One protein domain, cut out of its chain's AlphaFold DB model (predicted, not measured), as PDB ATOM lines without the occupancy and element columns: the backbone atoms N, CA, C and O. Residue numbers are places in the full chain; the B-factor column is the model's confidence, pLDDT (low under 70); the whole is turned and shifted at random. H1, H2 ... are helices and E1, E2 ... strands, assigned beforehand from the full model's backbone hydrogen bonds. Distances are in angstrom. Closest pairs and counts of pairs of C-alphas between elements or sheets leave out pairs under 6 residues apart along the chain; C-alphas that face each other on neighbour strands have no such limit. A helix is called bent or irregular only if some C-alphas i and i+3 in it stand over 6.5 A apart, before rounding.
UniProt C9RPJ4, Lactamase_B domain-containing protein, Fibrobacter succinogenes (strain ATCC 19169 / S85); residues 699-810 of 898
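Overview. This is residues 699 to 810 of the 898 residues of the protein "Lactamase_B domain-containing protein" of Fibrobacter succinogenes (strain ATCC 19169 / S85) (UniProt C9RPJ4). Three longer helices make the body, with H2 packed on both H3 and H5, and a small antiparallel pair of strands, E1 and E2, with H1 at its far end, makes one end of the longest axis. The long link of residues 732 to 750 reaches the opposite end. The printed part has 112 residues with five named helices and two named strands, in the order E1, H1, E2, H2, H3, H4, H5 along the chain; the class is mostly helix, with helices holding 55 and strands 9 of the 64 residues in named elements. It is compact, with a radius of gyration of the C-alphas of 14.7 A and spans of 49 by 34 by 29 A.

Along the chain. E1, residues 699 to 702, begins at C-alpha 699 (58.130, -34.401, 30.866). H1 is residues 710 to 713 and E2 residues 714 to 718. H2, residues 719 to 731, is 18.0 A long. H3, residues 751 to 764, is 18.4 A. H4, residues 783 to 786, is only just irregular, with C-alphas 783 and 786 6.9 A apart. H5, residues 791 to 810, measures 25.4 A and ends at C-alpha 810 (54.845, -11.886, 22.876); it is irregular, with C-alphas 805 and 808 7.9 A apart, and has a kink of 57 degrees near residue 804.

Arrangement. E1 and E2 are antiparallel neighbours, with N 701 and O 715 at 2.7 A. The closest C-alphas of E1 and H3, Phe 701 and Leu 760, are 6.4 A apart. H2 and H3 touch as a helical hairpin, a steep tilt of 44 degrees, closest at C-alphas 726 and 757, 6.6 A. H2 and H5 touch, closest at C-alphas 723 and 801, 6.1 A, opposite ways at 37 degrees, only just steep. H3 and H4 only just touch, with 3 pairs of C-alphas within 8 A, the closest those of Tyr 758 and Gly 784 at 6.2 A. H3 and H5 are apart. Every O i to N i+4 pair is within hydrogen-bond range in H2 and H3, and 13 of 16 in H5; H1 and H4 are too short for such a pair.

Size, cuts and confidence. The C-alphas of Lys 708 and Lys 739, the two farthest apart, are 49.1 A apart. The links H2 to H3 and H3 to H4 are long. The printed part has no cut. Its mean pLDDT is 78.3; 33 residues are under 70, among them 769 to 781.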
ATOM      1  N   VAL A 699      58.563 -34.164  29.485       63.22
ATOM      2  CA  VAL A 699      58.130 -34.401  30.866       63.22
ATOM      3  C   VAL A 699      57.901 -35.890  31.091       63.22
ATOM      4  O   VAL A 699      57.555 -36.634  30.173       63.22
ATOM      5  N   LEU A 700      58.109 -36.350  32.327       61.84
ATOM      6  CA  LEU A 700      57.789 -37.725  32.703       61.84
ATOM      7  C   LEU A 700      56.304 -37.824  33.068       61.84
ATOM      8  O   LEU A 700      55.896 -37.393  34.143       61.84
ATOM      9  N   PHE A 701      55.516 -38.414  32.174       69.44
ATOM     10  CA  PHE A 701      54.108 -38.723  32.377       69.44
ATOM     11  C   PHE A 701      53.948 -39.964  33.257       69.44
ATOM     12  O   PHE A 701      54.349 -41.063  32.876       69.44
ATOM     13  N   GLU A 702      53.360 -39.815  34.443       69.12
ATOM     14  CA  GLU A 702      53.090 -40.949  35.336       69.12
ATOM     15  C   GLU A 702      51.911 -41.778  34.801       69.12
ATOM     16  O   GLU A 702      50.753 -41.360  34.909       69.12
ATOM     17  N   LYS A 703      52.213 -42.951  34.229       71.56
ATOM     18  CA  LYS A 703      51.230 -43.883  33.650       71.56
ATOM     19  C   LYS A 703      50.715 -44.920  34.653       71.56
ATOM     20  O   LYS A 703      49.569 -45.342  34.539       71.56
ATOM     21  N   ASP A 704      51.522 -45.306  35.648       72.62
ATOM     22  CA  ASP A 704      51.113 -46.249  36.699       72.62
ATOM     23  C   ASP A 704      51.752 -45.932  38.058       72.62
ATOM     24  O   ASP A 704      52.903 -46.263  38.332       72.62
ATOM     25  N   LYS A 705      50.951 -45.360  38.962       66.75
ATOM     26  CA  LYS A 705      51.345 -45.020  40.340       66.75
ATOM     27  C   LYS A 705      51.801 -46.215  41.184       66.75
ATOM     28  O   LYS A 705      52.488 -46.007  42.183       66.75
ATOM     29  N   ASN A 706      51.400 -47.435  40.828       70.81
ATOM     30  CA  ASN A 706      51.686 -48.650  41.593       70.81
ATOM     31  C   ASN A 706      52.842 -49.476  41.009       70.81
ATOM     32  O   ASN A 706      53.166 -50.540  41.547       70.81
ATOM     33  N   ALA A 707      53.457 -49.004  39.924       70.75
ATOM     34  CA  ALA A 707      54.593 -49.656  39.301       70.75
ATOM     35  C   ALA A 707      55.807 -49.724  40.243       70.75
ATOM     36  O   ALA A 707      56.041 -48.844  41.077       70.75
ATOM     37  N   LYS A 708      56.588 -50.803  40.114       65.50
ATOM     38  CA  LYS A 708      57.734 -51.076  40.997       65.50
ATOM     39  C   LYS A 708      59.014 -50.391  40.535       65.50
ATOM     40  O   LYS A 708      59.916 -50.199  41.350       65.50
ATOM     41  N   THR A 709      59.102 -50.042  39.255       55.00
ATOM     42  CA  THR A 709      60.255 -49.365  38.654       55.00
ATOM     43  C   THR A 709      59.834 -48.047  38.005       55.00
ATOM     44  O   THR A 709      58.676 -47.878  37.626       55.00
ATOM     45  N   ASP A 710      60.764 -47.099  37.864       53.81
ATOM     46  CA  ASP A 710      60.449 -45.797  37.258       53.81
ATOM     47  C   ASP A 710      60.136 -45.899  35.758       53.81
ATOM     48  O   ASP A 710      59.315 -45.136  35.264       53.81
ATOM     49  N   GLU A 711      60.726 -46.858  35.040       64.25
ATOM     50  CA  GLU A 711      60.437 -47.113  33.617       64.25
ATOM     51  C   GLU A 711      59.015 -47.665  33.396       64.25
ATOM     52  O   GLU A 711      58.349 -47.391  32.391       64.25
ATOM     53  N   GLU A 712      58.514 -48.432  34.365       69.00
ATOM     54  CA  GLU A 712      57.128 -48.899  34.395       69.00
ATOM     55  C   GLU A 712      56.171 -47.805  34.890       69.00
ATOM     56  O   GLU A 712      55.021 -47.761  34.457       69.00
ATOM     57  N   ARG A 713      56.637 -46.914  35.772       67.88
ATOM     58  CA  ARG A 713      55.826 -45.849  36.377       67.88
ATOM     59  C   ARG A 713      55.632 -44.649  35.465       67.88
ATOM     60  O   ARG A 713      54.545 -44.070  35.457       67.88
ATOM     61  N   TYR A 714      56.657 -44.287  34.702       68.38
ATOM     62  CA  TYR A 714      56.690 -43.068  33.906       68.38
ATOM     63  C   TYR A 714      56.896 -43.350  32.410       68.38
ATOM     64  O   TYR A 714      57.437 -44.374  31.997       68.38
ATOM     65  N   GLU A 715      56.442 -42.422  31.578       74.44
ATOM     66  CA  GLU A 715      56.676 -42.357  30.136       74.44
ATOM     67  C   GLU A 715      57.235 -40.971  29.801       74.44
ATOM     68  O   GLU A 715      56.750 -39.977  30.327       74.44
ATOM     69  N   LYS A 716      58.259 -40.880  28.948       70.88
ATOM     70  CA  LYS A 716      58.727 -39.580  28.446       70.88
ATOM     71  C   LYS A 716      57.767 -39.090  27.371       70.88
ATOM     72  O   LYS A 716      57.539 -39.808  26.401       70.88
ATOM     73  N   VAL A 717      57.229 -37.885  27.536       72.69
ATOM     74  CA  VAL A 717      56.342 -37.258  26.550       72.69
ATOM     75  C   VAL A 717      56.853 -35.873  26.181       72.69
ATOM     76  O   VAL A 717      57.244 -35.106  27.058       72.69
ATOM     77  N   ASP A 718      56.831 -35.543  24.891       77.06
ATOM     78  CA  ASP A 718      57.073 -34.184  24.403       77.06
ATOM     79  C   ASP A 718      55.848 -33.323  24.738       77.06
ATOM     80  O   ASP A 718      54.832 -33.368  24.046       77.06
ATOM     81  N   LEU A 719      55.927 -32.546  25.820       79.44
ATOM     82  CA  LEU A 719      54.818 -31.734  26.313       79.44
ATOM     83  C   LEU A 719      54.329 -30.733  25.270       79.44
ATOM     84  O   LEU A 719      53.143 -30.418  25.246       79.44
ATOM     85  N   LYS A 720      55.213 -30.223  24.407       80.44
ATOM     86  CA  LYS A 720      54.814 -29.285  23.361       80.44
ATOM     87  C   LYS A 720      53.917 -29.987  22.346       80.44
ATOM     88  O   LYS A 720      52.835 -29.485  22.053       80.44
ATOM     89  N   LYS A 721      54.334 -31.167  21.885       84.50
ATOM     90  CA  LYS A 721      53.531 -32.005  20.991       84.50
ATOM     91  C   LYS A 721      52.218 -32.439  21.639       84.50
ATOM     92  O   LYS A 721      51.170 -32.358  21.014       84.50
ATOM     93  N   GLU A 722      52.250 -32.848  22.904       88.44
ATOM     94  CA  GLU A 722      51.042 -33.226  23.645       88.44
ATOM     95  C   GLU A 722      50.057 -32.053  23.771       88.44
ATOM     96  O   GLU A 722      48.847 -32.251  23.685       88.44
ATOM     97  N   VAL A 723      50.557 -30.824  23.937       89.62
ATOM     98  CA  VAL A 723      49.732 -29.607  23.919       89.62
ATOM     99  C   VAL A 723      49.157 -29.343  22.524       89.62
ATOM    100  O   VAL A 723      47.973 -29.034  22.427       89.62
ATOM    101  N   GLU A 724      49.948 -29.491  21.458       89.75
ATOM    102  CA  GLU A 724      49.481 -29.351  20.068       89.75
ATOM    103  C   GLU A 724      48.379 -30.373  19.732       89.75
ATOM    104  O   GLU A 724      47.295 -29.985  19.300       89.75
ATOM    105  N   ASP A 725      48.589 -31.657  20.033       92.31
ATOM    106  CA  ASP A 725      47.595 -32.713  19.794       92.31
ATOM    107  C   ASP A 725      46.320 -32.512  20.646       92.31
ATOM    108  O   ASP A 725      45.207 -32.868  20.241       92.31
ATOM    109  N   CYS A 726      46.467 -31.940  21.847       93.31
ATOM    110  CA  CYS A 726      45.348 -31.587  22.718       93.31
ATOM    111  C   CYS A 726      44.525 -30.418  22.161       93.31
ATOM    112  O   CYS A 726      43.293 -30.462  22.219       93.31
ATOM    113  N   ILE A 727      45.187 -29.403  21.592       94.56
ATOM    114  CA  ILE A 727      44.525 -28.311  20.870       94.56
ATOM    115  C   ILE A 727      43.670 -28.906  19.751       94.56
ATOM    116  O   ILE A 727      42.461 -28.690  19.755       94.56
ATOM    117  N   ASP A 728      44.250 -29.736  18.877       93.94
ATOM    118  CA  ASP A 728      43.529 -30.362  17.759       93.94
ATOM    119  C   ASP A 728      42.293 -31.155  18.225       93.94
ATOM    120  O   ASP A 728      41.227 -31.107  17.601       93.94
ATOM    121  N   LEU A 729      42.403 -31.866  19.355       94.50
ATOM    122  CA  LEU A 729      41.279 -32.586  19.958       94.50
ATOM    123  C   LEU A 729      40.164 -31.650  20.429       94.50
ATOM    124  O   LEU A 729      38.995 -32.013  20.303       94.50
ATOM    125  N   LEU A 730      40.490 -30.506  21.025       93.50
ATOM    126  CA  LEU A 730      39.507 -29.580  21.588       93.50
ATOM    127  C   LEU A 730      38.896 -28.658  20.526       93.50
ATOM    128  O   LEU A 730      37.707 -28.343  20.603       93.50
ATOM    129  N   GLU A 731      39.658 -28.279  19.498       93.31
ATOM    130  CA  GLU A 731      39.189 -27.391  18.428       93.31
ATOM    131  C   GLU A 731      37.987 -27.957  17.664       93.31
ATOM    132  O   GLU A 731      37.101 -27.206  17.270       93.31
ATOM    133  N   GLN A 732      37.857 -29.282  17.531       93.06
ATOM    134  CA  GLN A 732      36.690 -29.895  16.869       93.06
ATOM    135  C   GLN A 732      35.342 -29.617  17.578       93.06
ATOM    136  O   GLN A 732      34.276 -29.981  17.066       93.06
ATOM    137  N   TYR A 733      35.370 -29.048  18.788       92.25
ATOM    138  CA  TYR A 733      34.187 -28.700  19.572       92.25
ATOM    139  C   TYR A 733      33.836 -27.206  19.523       92.25
ATOM    140  O   TYR A 733      32.746 -26.857  19.975       92.25
ATOM    141  N   THR A 734      34.674 -26.334  18.945       88.81
ATOM    142  CA  THR A 734      34.431 -24.875  18.931       88.81
ATOM    143  C   THR A 734      33.136 -24.504  18.212       88.81
ATOM    144  O   THR A 734      32.400 -23.642  18.681       88.81
ATOM    145  N   ASP A 735      32.802 -25.211  17.131       87.19
ATOM    146  CA  ASP A 735      31.626 -24.918  16.295       87.19
ATOM    147  C   ASP A 735      30.328 -25.570  16.811       87.19
ATOM    148  O   ASP A 735      29.275 -25.490  16.172       87.19
ATOM    149  N   LYS A 736      30.379 -26.266  17.957       86.69
ATOM    150  CA  LYS A 736      29.221 -26.985  18.520       86.69
ATOM    151  C   LYS A 736      28.361 -26.127  19.450       86.69
ATOM    152  O   LYS A 736      27.233 -26.528  19.737       86.69
ATOM    153  N   PHE A 737      28.848 -24.958  19.862       84.31
ATOM    154  CA  PHE A 737      28.102 -23.991  20.670       84.31
ATOM    155  C   PHE A 737      27.266 -23.082  19.764       84.31
ATOM    156  O   PHE A 737      27.796 -22.374  18.912       84.31
ATOM    157  N   LYS A 738      25.940 -23.103  19.924       78.56
ATOM    158  CA  LYS A 738      25.000 -22.218  19.210       78.56
ATOM    159  C   LYS A 738      24.544 -21.046  20.077       78.56
ATOM    160  O   LYS A 738      24.084 -20.040  19.537       78.56
ATOM    161  N   LYS A 739      24.628 -21.191  21.399       74.38
ATOM    162  CA  LYS A 739      24.381 -20.174  22.427       74.38
ATOM    163  C   LYS A 739      25.484 -20.241  23.485       74.38
ATOM    164  O   LYS A 739      26.105 -21.287  23.647       74.38
ATOM    165  N   GLU A 740      25.701 -19.143  24.207       64.56
ATOM    166  CA  GLU A 740      26.745 -19.058  25.245       64.56
ATOM    167  C   GLU A 740      26.569 -20.116  26.350       64.56
ATOM    168  O   GLU A 740      27.557 -20.736  26.745       64.56
ATOM    169  N   ASP A 741      25.319 -20.390  26.746       69.69
ATOM    170  CA  ASP A 741      24.943 -21.345  27.807       69.69
ATOM    171  C   ASP A 741      24.811 -22.807  27.326       69.69
ATOM    172  O   ASP A 741      24.313 -23.665  28.061       69.69
ATOM    173  N   ASP A 742      25.165 -23.108  26.072       83.38
ATOM    174  CA  ASP A 742      25.083 -24.481  25.573       83.38
ATOM    175  C   ASP A 742      26.093 -25.375  26.308       83.38
ATOM    176  O   ASP A 742      27.274 -25.047  26.433       83.38
ATOM    177  N   VAL A 743      25.630 -26.548  26.741       86.50
ATOM    178  CA  VAL A 743      26.483 -27.598  27.304       86.50
ATOM    179  C   VAL A 743      26.821 -28.594  26.201       86.50
ATOM    180  O   VAL A 743      25.932 -29.194  25.587       86.50
ATOM    181  N   VAL A 744      28.112 -28.779  25.945       89.88
ATOM    182  CA  VAL A 744      28.633 -29.730  24.958       89.88
ATOM    183  C   VAL A 744      29.290 -30.898  25.684       89.88
ATOM    184  O   VAL A 744      29.900 -30.724  26.731       89.88
ATOM    185  N   HIS A 745      29.158 -32.102  25.123       90.75
ATOM    186  CA  HIS A 745      29.752 -33.321  25.666       90.75
ATOM    187  C   HIS A 745      30.906 -33.804  24.786       90.75
ATOM    188  O   HIS A 745      30.783 -33.809  23.553       90.75
ATOM    189  N   LEU A 746      31.981 -34.293  25.409       90.69
ATOM    190  CA  LEU A 746      32.993 -35.079  24.702       90.69
ATOM    191  C   LEU A 746      32.368 -36.355  24.128       90.69
ATOM    192  O   LEU A 746      31.523 -37.003  24.748       90.69
ATOM    193  N   SER A 747      32.791 -36.732  22.923       91.69
ATOM    194  CA  SER A 747      32.372 -37.990  22.309       91.69
ATOM    195  C   SER A 747      32.943 -39.186  23.081       91.69
ATOM    196  O   SER A 747      34.034 -39.107  23.642       91.69
ATOM    197  N   ASN A 748      32.269 -40.340  23.037       89.81
ATOM    198  CA  ASN A 748      32.777 -41.577  23.658       89.81
ATOM    199  C   ASN A 748      34.182 -41.982  23.163       89.81
ATOM    200  O   ASN A 748      34.869 -42.740  23.840       89.81
ATOM    201  N   VAL A 749      34.593 -41.512  21.980       92.00
ATOM    202  CA  VAL A 749      35.920 -41.766  21.400       92.00
ATOM    203  C   VAL A 749      36.971 -40.801  21.959       92.00
ATOM    204  O   VAL A 749      38.125 -41.189  22.124       92.00
ATOM    205  N   ASP A 750      36.582 -39.567  22.280       92.44
ATOM    206  CA  ASP A 750      37.502 -38.529  22.752       92.44
ATOM    207  C   ASP A 750      37.665 -38.508  24.272       92.44
ATOM    208  O   ASP A 750      38.715 -38.073  24.737       92.44
ATOM    209  N   ILE A 751      36.690 -39.016  25.041       90.31
ATOM    210  CA  ILE A 751      36.762 -39.079  26.515       90.31
ATOM    211  C   ILE A 751      38.095 -39.688  26.996       90.31
ATOM    212  O   ILE A 751      38.808 -39.006  27.731       90.31
ATOM    213  N   PRO A 752      38.531 -40.883  26.542       89.25
ATOM    214  CA  PRO A 752      39.787 -41.466  27.025       89.25
ATOM    215  C   PRO A 752      41.031 -40.651  26.637       89.25
ATOM    216  O   PRO A 752      42.028 -40.642  27.356       89.25
ATOM    217  N   ARG A 753      40.990 -39.959  25.488       89.94
ATOM    218  CA  ARG A 753      42.092 -39.100  25.028       89.94
ATOM    219  C   ARG A 753      42.177 -37.841  25.887       89.94
ATOM    220  O   ARG A 753      43.264 -37.485  26.332       89.94
ATOM    221  N   TRP A 754      41.038 -37.204  26.157       90.25
ATOM    222  CA  TRP A 754      40.965 -36.048  27.041       90.25
ATOM    223  C   TRP A 754      41.369 -36.396  28.471       90.25
ATOM    224  O   TRP A 754      42.147 -35.654  29.047       90.25
ATOM    225  N   GLU A 755      40.941 -37.530  29.031       87.88
ATOM    226  CA  GLU A 755      41.362 -37.953  30.377       87.88
ATOM    227  C   GLU A 755      42.893 -38.070  30.490       87.88
ATOM    228  O   GLU A 755      43.481 -37.631  31.485       87.88
ATOM    229  N   ARG A 756      43.559 -38.581  29.442       86.69
ATOM    230  CA  ARG A 756      45.028 -38.605  29.354       86.69
ATOM    231  C   ARG A 756      45.616 -37.188  29.347       86.69
ATOM    232  O   ARG A 756      46.498 -36.911  30.161       86.69
ATOM    233  N   TYR A 757      45.123 -36.295  28.485       89.06
ATOM    234  CA  TYR A 757      45.590 -34.902  28.430       89.06
ATOM    235  C   TYR A 757      45.292 -34.133  29.713       89.06
ATOM    236  O   TYR A 757      46.150 -33.412  30.195       89.06
ATOM    237  N   TYR A 758      44.124 -34.307  30.317       86.25
ATOM    238  CA  TYR A 758      43.754 -33.677  31.574       86.25
ATOM    239  C   TYR A 758      44.712 -34.118  32.687       86.25
ATOM    240  O   TYR A 758      45.282 -33.284  33.387       86.25
ATOM    241  N   ASN A 759      45.003 -35.415  32.811       82.44
ATOM    242  CA  ASN A 759      45.995 -35.877  33.784       82.44
ATOM    243  C   ASN A 759      47.391 -35.271  33.518       82.44
ATOM    244  O   ASN A 759      48.020 -34.744  34.435       82.44
ATOM    245  N   LEU A 760      47.859 -35.263  32.268       81.69
ATOM    246  CA  LEU A 760      49.160 -34.684  31.915       81.69
ATOM    247  C   LEU A 760      49.204 -33.159  32.134       81.69
ATOM    248  O   LEU A 760      50.047 -32.650  32.870       81.69
ATOM    249  N   LEU A 761      48.294 -32.422  31.503       83.19
ATOM    250  CA  LEU A 761      48.295 -30.963  31.365       83.19
ATOM    251  C   LEU A 761      47.746 -30.241  32.594       83.19
ATOM    252  O   LEU A 761      48.211 -29.150  32.906       83.19
ATOM    253  N   LYS A 762      46.782 -30.819  33.317       79.50
ATOM    254  CA  LYS A 762      46.222 -30.218  34.539       79.50
ATOM    255  C   LYS A 762      46.905 -30.743  35.798       79.50
ATOM    256  O   LYS A 762      47.276 -29.944  36.655       79.50
ATOM    257  N   VAL A 763      47.045 -32.062  35.939       73.69
ATOM    258  CA  VAL A 763      47.483 -32.673  37.209       73.69
ATOM    259  C   VAL A 763      49.004 -32.691  37.332       73.69
ATOM    260  O   VAL A 763      49.524 -32.289  38.370       73.69
ATOM    261  N   GLN A 764      49.711 -33.130  36.290       70.31
ATOM    262  CA  GLN A 764      51.158 -33.366  36.365       70.31
ATOM    263  C   GLN A 764      51.987 -32.128  35.999       70.31
ATOM    264  O   GLN A 764      52.922 -31.773  36.710       70.31
ATOM    265  N   THR A 765      51.628 -31.434  34.918       67.69
ATOM    266  CA  THR A 765      52.424 -30.310  34.379       67.69
ATOM    267  C   THR A 765      51.806 -28.942  34.657       67.69
ATOM    268  O   THR A 765      52.503 -27.927  34.624       67.69
ATOM    269  N   GLN A 766      50.508 -28.909  34.973       71.12
ATOM    270  CA  GLN A 766      49.739 -27.696  35.260       71.12
ATOM    271  C   GLN A 766      49.839 -26.628  34.149       71.12
ATOM    272  O   GLN A 766      49.802 -25.429  34.427       71.12
ATOM    273  N   VAL A 767      49.978 -27.045  32.889       76.44
ATOM    274  CA  VAL A 767      49.839 -26.177  31.707       76.44
ATOM    275  C   VAL A 767      48.465 -25.503  31.700       76.44
ATOM    276  O   VAL A 767      48.364 -24.310  31.420       76.44
ATOM    277  N   ILE A 768      47.418 -26.242  32.078       77.94
ATOM    278  CA  ILE A 768      46.049 -25.727  32.189       77.94
ATOM    279  C   ILE A 768      45.571 -25.727  33.642       77.94
ATOM    280  O   ILE A 768      46.040 -26.493  34.485       77.94
ATOM    281  N   LEU A 769      44.595 -24.865  33.940       68.56
ATOM    282  CA  LEU A 769      44.011 -24.721  35.278       68.56
ATOM    283  C   LEU A 769      42.582 -25.263  35.399       68.56
ATOM    284  O   LEU A 769      41.999 -25.050  36.459       68.56
ATOM    285  N   ASP A 770      42.065 -25.959  34.383       69.81
ATOM    286  CA  ASP A 770      40.695 -26.494  34.248       69.81
ATOM    287  C   ASP A 770      39.929 -26.720  35.578       69.81
ATOM    288  O   ASP A 770      40.461 -27.300  36.534       69.81
ATOM    289  N   GLY A 771      38.702 -26.192  35.658       64.69
ATOM    290  CA  GLY A 771      37.840 -26.169  36.852       64.69
ATOM    291  C   GLY A 771      38.263 -25.202  37.971       64.69
ATOM    292  O   GLY A 771      37.471 -24.369  38.412       64.69
ATOM    293  N   ASP A 772      39.534 -25.227  38.395       60.25
ATOM    294  CA  ASP A 772      40.057 -24.342  39.460       60.25
ATOM    295  C   ASP A 772      40.164 -22.871  39.031       60.25
ATOM    296  O   ASP A 772      40.384 -21.984  39.867       60.25
ATOM    297  N   PHE A 773      40.094 -22.619  37.724       62.12
ATOM    298  CA  PHE A 773      40.106 -21.286  37.139       62.12
ATOM    299  C   PHE A 773      38.816 -20.513  37.452       62.12
ATOM    300  O   PHE A 773      38.907 -19.380  37.916       62.12
ATOM    301  N   PHE A 774      37.647 -21.141  37.282       61.34
ATOM    302  CA  PHE A 774      36.347 -20.463  37.338       61.34
ATOM    303  C   PHE A 774      35.768 -20.371  38.751       61.34
ATOM    304  O   PHE A 774      35.357 -19.297  39.181       61.34
ATOM    305  N   ILE A 775      35.740 -21.482  39.497       60.78
ATOM    306  CA  ILE A 775      35.251 -21.497  40.883       60.78
ATOM    307  C   ILE A 775      36.195 -22.346  41.739       60.78
ATOM    308  O   ILE A 775      36.168 -23.578  41.679       60.78
ATOM    309  N   PRO A 776      37.031 -21.715  42.586       51.81
ATOM    310  CA  PRO A 776      37.962 -22.437  43.440       51.81
ATOM    311  C   PRO A 776      37.251 -23.422  44.379       51.81
ATOM    312  O   PRO A 776      36.555 -23.026  45.313       51.81
ATOM    313  N   GLY A 777      37.505 -24.718  44.192       50.75
ATOM    314  CA  GLY A 777      36.962 -25.779  45.043       50.75
ATOM    315  C   GLY A 777      35.622 -26.360  44.594       50.75
ATOM    316  O   GLY A 777      35.145 -27.274  45.266       50.75
ATOM    317  N   ASP A 778      35.055 -25.901  43.475       58.34
ATOM    318  CA  ASP A 778      33.954 -26.615  42.835       58.34
ATOM    319  C   ASP A 778      34.516 -27.736  41.963       58.34
ATOM    320  O   ASP A 778      35.168 -27.515  40.941       58.34
ATOM    321  N   ALA A 779      34.300 -28.975  42.402       53.12
ATOM    322  CA  ALA A 779      34.800 -30.117  41.672       53.12
ATOM    323  C   ALA A 779      33.979 -30.436  40.413       53.12
ATOM    324  O   ALA A 779      34.402 -31.320  39.684       53.12
ATOM    325  N   THR A 780      32.861 -29.759  40.163       58.38
ATOM    326  CA  THR A 780      31.936 -30.053  39.061       58.38
ATOM    327  C   THR A 780      32.134 -29.174  37.829       58.38
ATOM    328  O   THR A 780      31.506 -29.434  36.816       58.38
ATOM    329  N   MET A 781      33.018 -28.176  37.897       64.31
ATOM    330  CA  MET A 781      33.333 -27.280  36.778       64.31
ATOM    331  C   MET A 781      34.628 -27.717  36.077       64.31
ATOM    332  O   MET A 781      35.548 -28.227  36.733       64.31
ATOM    333  N   GLY A 782      34.718 -27.457  34.773       70.94
ATOM    334  CA  GLY A 782      35.829 -27.825  33.898       70.94
ATOM    335  C   GLY A 782      35.597 -29.092  33.069       70.94
ATOM    336  O   GLY A 782      34.948 -30.037  33.516       70.94
ATOM    337  N   ILE A 783      36.211 -29.138  31.884       81.94
ATOM    338  CA  ILE A 783      36.020 -30.180  30.856       81.94
ATOM    339  C   ILE A 783      36.273 -31.593  31.425       81.94
ATOM    340  O   ILE A 783      35.625 -32.567  31.038       81.94
ATOM    341  N   GLY A 784      37.249 -31.744  32.330       67.12
ATOM    342  CA  GLY A 784      37.732 -33.046  32.812       67.12
ATOM    343  C   GLY A 784      36.952 -33.753  33.921       67.12
ATOM    344  O   GLY A 784      37.368 -34.844  34.308       67.12
ATOM    345  N   LYS A 785      35.875 -33.185  34.481       64.94
ATOM    346  CA  LYS A 785      35.196 -33.779  35.660       64.94
ATOM    347  C   LYS A 785      33.936 -34.570  35.321       64.94
ATOM    348  O   LYS A 785      33.676 -35.597  35.947       64.94
ATOM    349  N   ASP A 786      33.164 -34.109  34.349       73.94
ATOM    350  CA  ASP A 786      31.876 -34.681  33.944       73.94
ATOM    351  C   ASP A 786      31.761 -34.872  32.417       73.94
ATOM    352  O   ASP A 786      30.692 -35.234  31.908       73.94
ATOM    353  N   ASN A 787      32.882 -34.680  31.700       79.56
ATOM    354  CA  ASN A 787      33.003 -34.722  30.240       79.56
ATOM    355  C   ASN A 787      32.039 -33.763  29.520       79.56
ATOM    356  O   ASN A 787      31.728 -33.960  28.339       79.56
ATOM    357  N   GLN A 788      31.557 -32.755  30.245       85.38
ATOM    358  CA  GLN A 788      30.712 -31.672  29.779       85.38
ATOM    359  C   GLN A 788      31.457 -30.362  29.941       85.38
ATOM    360  O   GLN A 788      32.315 -30.219  30.805       85.38
ATOM    361  N   PHE A 789      31.159 -29.415  29.065       87.12
ATOM    362  CA  PHE A 789      31.754 -28.098  29.168       87.12
ATOM    363  C   PHE A 789      30.923 -27.051  28.443       87.12
ATOM    364  O   PHE A 789      30.264 -27.325  27.434       87.12
ATOM    365  N   MET A 790      30.981 -25.838  28.977       86.69
ATOM    366  CA  MET A 790      30.445 -24.634  28.356       86.69
ATOM    367  C   MET A 790      31.498 -23.949  27.479       86.69
ATOM    368  O   MET A 790      32.699 -24.228  27.550       86.69
ATOM    369  N   SER A 791      31.033 -23.020  26.644       85.31
ATOM    370  CA  SER A 791      31.861 -22.299  25.668       85.31
ATOM    371  C   SER A 791      33.083 -21.626  26.310       85.31
ATOM    372  O   SER A 791      34.206 -21.759  25.824       85.31
ATOM    373  N   TYR A 792      32.894 -20.969  27.454       80.81
ATOM    374  CA  TYR A 792      33.966 -20.279  28.168       80.81
ATOM    375  C   TYR A 792      35.041 -21.234  28.729       80.81
ATOM    376  O   TYR A 792      36.218 -20.872  28.766       80.81
ATOM    377  N   GLU A 793      34.672 -22.456  29.135       84.19
ATOM    378  CA  GLU A 793      35.606 -23.466  29.664       84.19
ATOM    379  C   GLU A 793      36.503 -24.009  28.553       84.19
ATOM    380  O   GLU A 793      37.719 -24.144  28.736       84.19
ATOM    381  N   LEU A 794      35.915 -24.242  27.372       88.81
ATOM    382  CA  LEU A 794      36.655 -24.629  26.177       88.81
ATOM    383  C   LEU A 794      37.636 -23.534  25.759       88.81
ATOM    384  O   LEU A 794      38.828 -23.805  25.608       88.81
ATOM    385  N   TYR A 795      37.154 -22.301  25.580       89.50
ATOM    386  CA  TYR A 795      37.990 -21.220  25.063       89.50
ATOM    387  C   TYR A 795      39.115 -20.840  26.017       89.50
ATOM    388  O   TYR A 795      40.230 -20.613  25.558       89.50
ATOM    389  N   TYR A 796      38.878 -20.837  27.333       86.88
ATOM    390  CA  TYR A 796      39.951 -20.636  28.307       86.88
ATOM    391  C   TYR A 796      41.020 -21.730  28.213       86.88
ATOM    392  O   TYR A 796      42.221 -21.443  28.264       86.88
ATOM    393  N   THR A 797      40.592 -22.988  28.083       89.00
ATOM    394  CA  THR A 797      41.509 -24.126  27.971       89.00
ATOM    395  C   THR A 797      42.347 -24.004  26.702       89.00
ATOM    396  O   THR A 797      43.571 -24.042  26.787       89.00
ATOM    397  N   LEU A 798      41.718 -23.748  25.551       91.69
ATOM    398  CA  LEU A 798      42.415 -23.509  24.284       91.69
ATOM    399  C   LEU A 798      43.369 -22.312  24.372       91.69
ATOM    400  O   LEU A 798      44.538 -22.445  24.022       91.69
ATOM    401  N   TYR A 799      42.919 -21.171  24.902       90.69
ATOM    402  CA  TYR A 799      43.777 -20.013  25.164       90.69
ATOM    403  C   TYR A 799      45.001 -20.404  26.003       90.69
ATOM    404  O   TYR A 799      46.119 -20.080  25.620       90.69
ATOM    405  N   SER A 800      44.818 -21.137  27.104       86.94
ATOM    406  CA  SER A 800      45.918 -21.557  27.985       86.94
ATOM    407  C   SER A 800      46.938 -22.438  27.255       86.94
ATOM    408  O   SER A 800      48.145 -22.271  27.444       86.94
ATOM    409  N   LEU A 801      46.461 -23.341  26.393       91.19
ATOM    410  CA  LEU A 801      47.296 -24.213  25.566       91.19
ATOM    411  C   LEU A 801      48.084 -23.412  24.519       91.19
ATOM    412  O   LEU A 801      49.307 -23.529  24.442       91.19
ATOM    413  N   TYR A 802      47.425 -22.530  23.762       91.44
ATOM    414  CA  TYR A 802      48.116 -21.665  22.802       91.44
ATOM    415  C   TYR A 802      49.088 -20.697  23.483       91.44
ATOM    416  O   TYR A 802      50.205 -20.489  23.007       91.44
ATOM    417  N   ARG A 803      48.700 -20.121  24.621       86.56
ATOM    418  CA  ARG A 803      49.562 -19.265  25.434       86.56
ATOM    419  C   ARG A 803      50.824 -20.012  25.843       86.56
ATOM    420  O   ARG A 803      51.912 -19.464  25.695       86.56
ATOM    421  N   TYR A 804      50.712 -21.258  26.305       84.25
ATOM    422  CA  TYR A 804      51.875 -22.089  26.621       84.25
ATOM    423  C   TYR A 804      52.828 -22.232  25.424       84.25
ATOM    424  O   TYR A 804      54.032 -22.039  25.582       84.25
ATOM    425  N   LEU A 805      52.295 -22.479  24.221       81.75
ATOM    426  CA  LEU A 805      53.103 -22.629  23.007       81.75
ATOM    427  C   LEU A 805      53.768 -21.322  22.542       81.75
ATOM    428  O   LEU A 805      54.886 -21.358  22.026       81.75
ATOM    429  N   TYR A 806      53.099 -20.175  22.710       81.19
ATOM    430  CA  TYR A 806      53.465 -18.940  22.002       81.19
ATOM    431  C   TYR A 806      53.771 -17.719  22.886       81.19
ATOM    432  O   TYR A 806      54.142 -16.671  22.357       81.19
ATOM    433  N   ARG A 807      53.708 -17.820  24.223       75.50
ATOM    434  CA  ARG A 807      53.987 -16.696  25.151       75.50
ATOM    435  C   ARG A 807      55.365 -16.062  24.953       75.50
ATOM    436  O   ARG A 807      55.520 -14.857  25.133       75.50
ATOM    437  N   SER A 808      56.373 -16.845  24.574       65.38
ATOM    438  CA  SER A 808      57.730 -16.339  24.328       65.38
ATOM    439  C   SER A 808      57.798 -15.349  23.157       65.38
ATOM    440  O   SER A 808      58.599 -14.420  23.198       65.38
ATOM    441  N   TYR A 809      56.925 -15.482  22.156       68.88
ATOM    442  CA  TYR A 809      56.883 -14.580  21.004       68.88
ATOM    443  C   TYR A 809      56.218 -13.228  21.306       68.88
ATOM    444  O   TYR A 809      56.383 -12.284  20.528       68.88
ATOM    445  N   LEU A 810      55.475 -13.128  22.413       68.50
ATOM    446  CA  LEU A 810      54.845 -11.886  22.876       68.50
ATOM    447  C   LEU A 810      55.789 -11.033  23.727       68.50
ATOM    448  O   LEU A 810      55.651  -9.820  23.756       68.50
TER     449      LEU A 810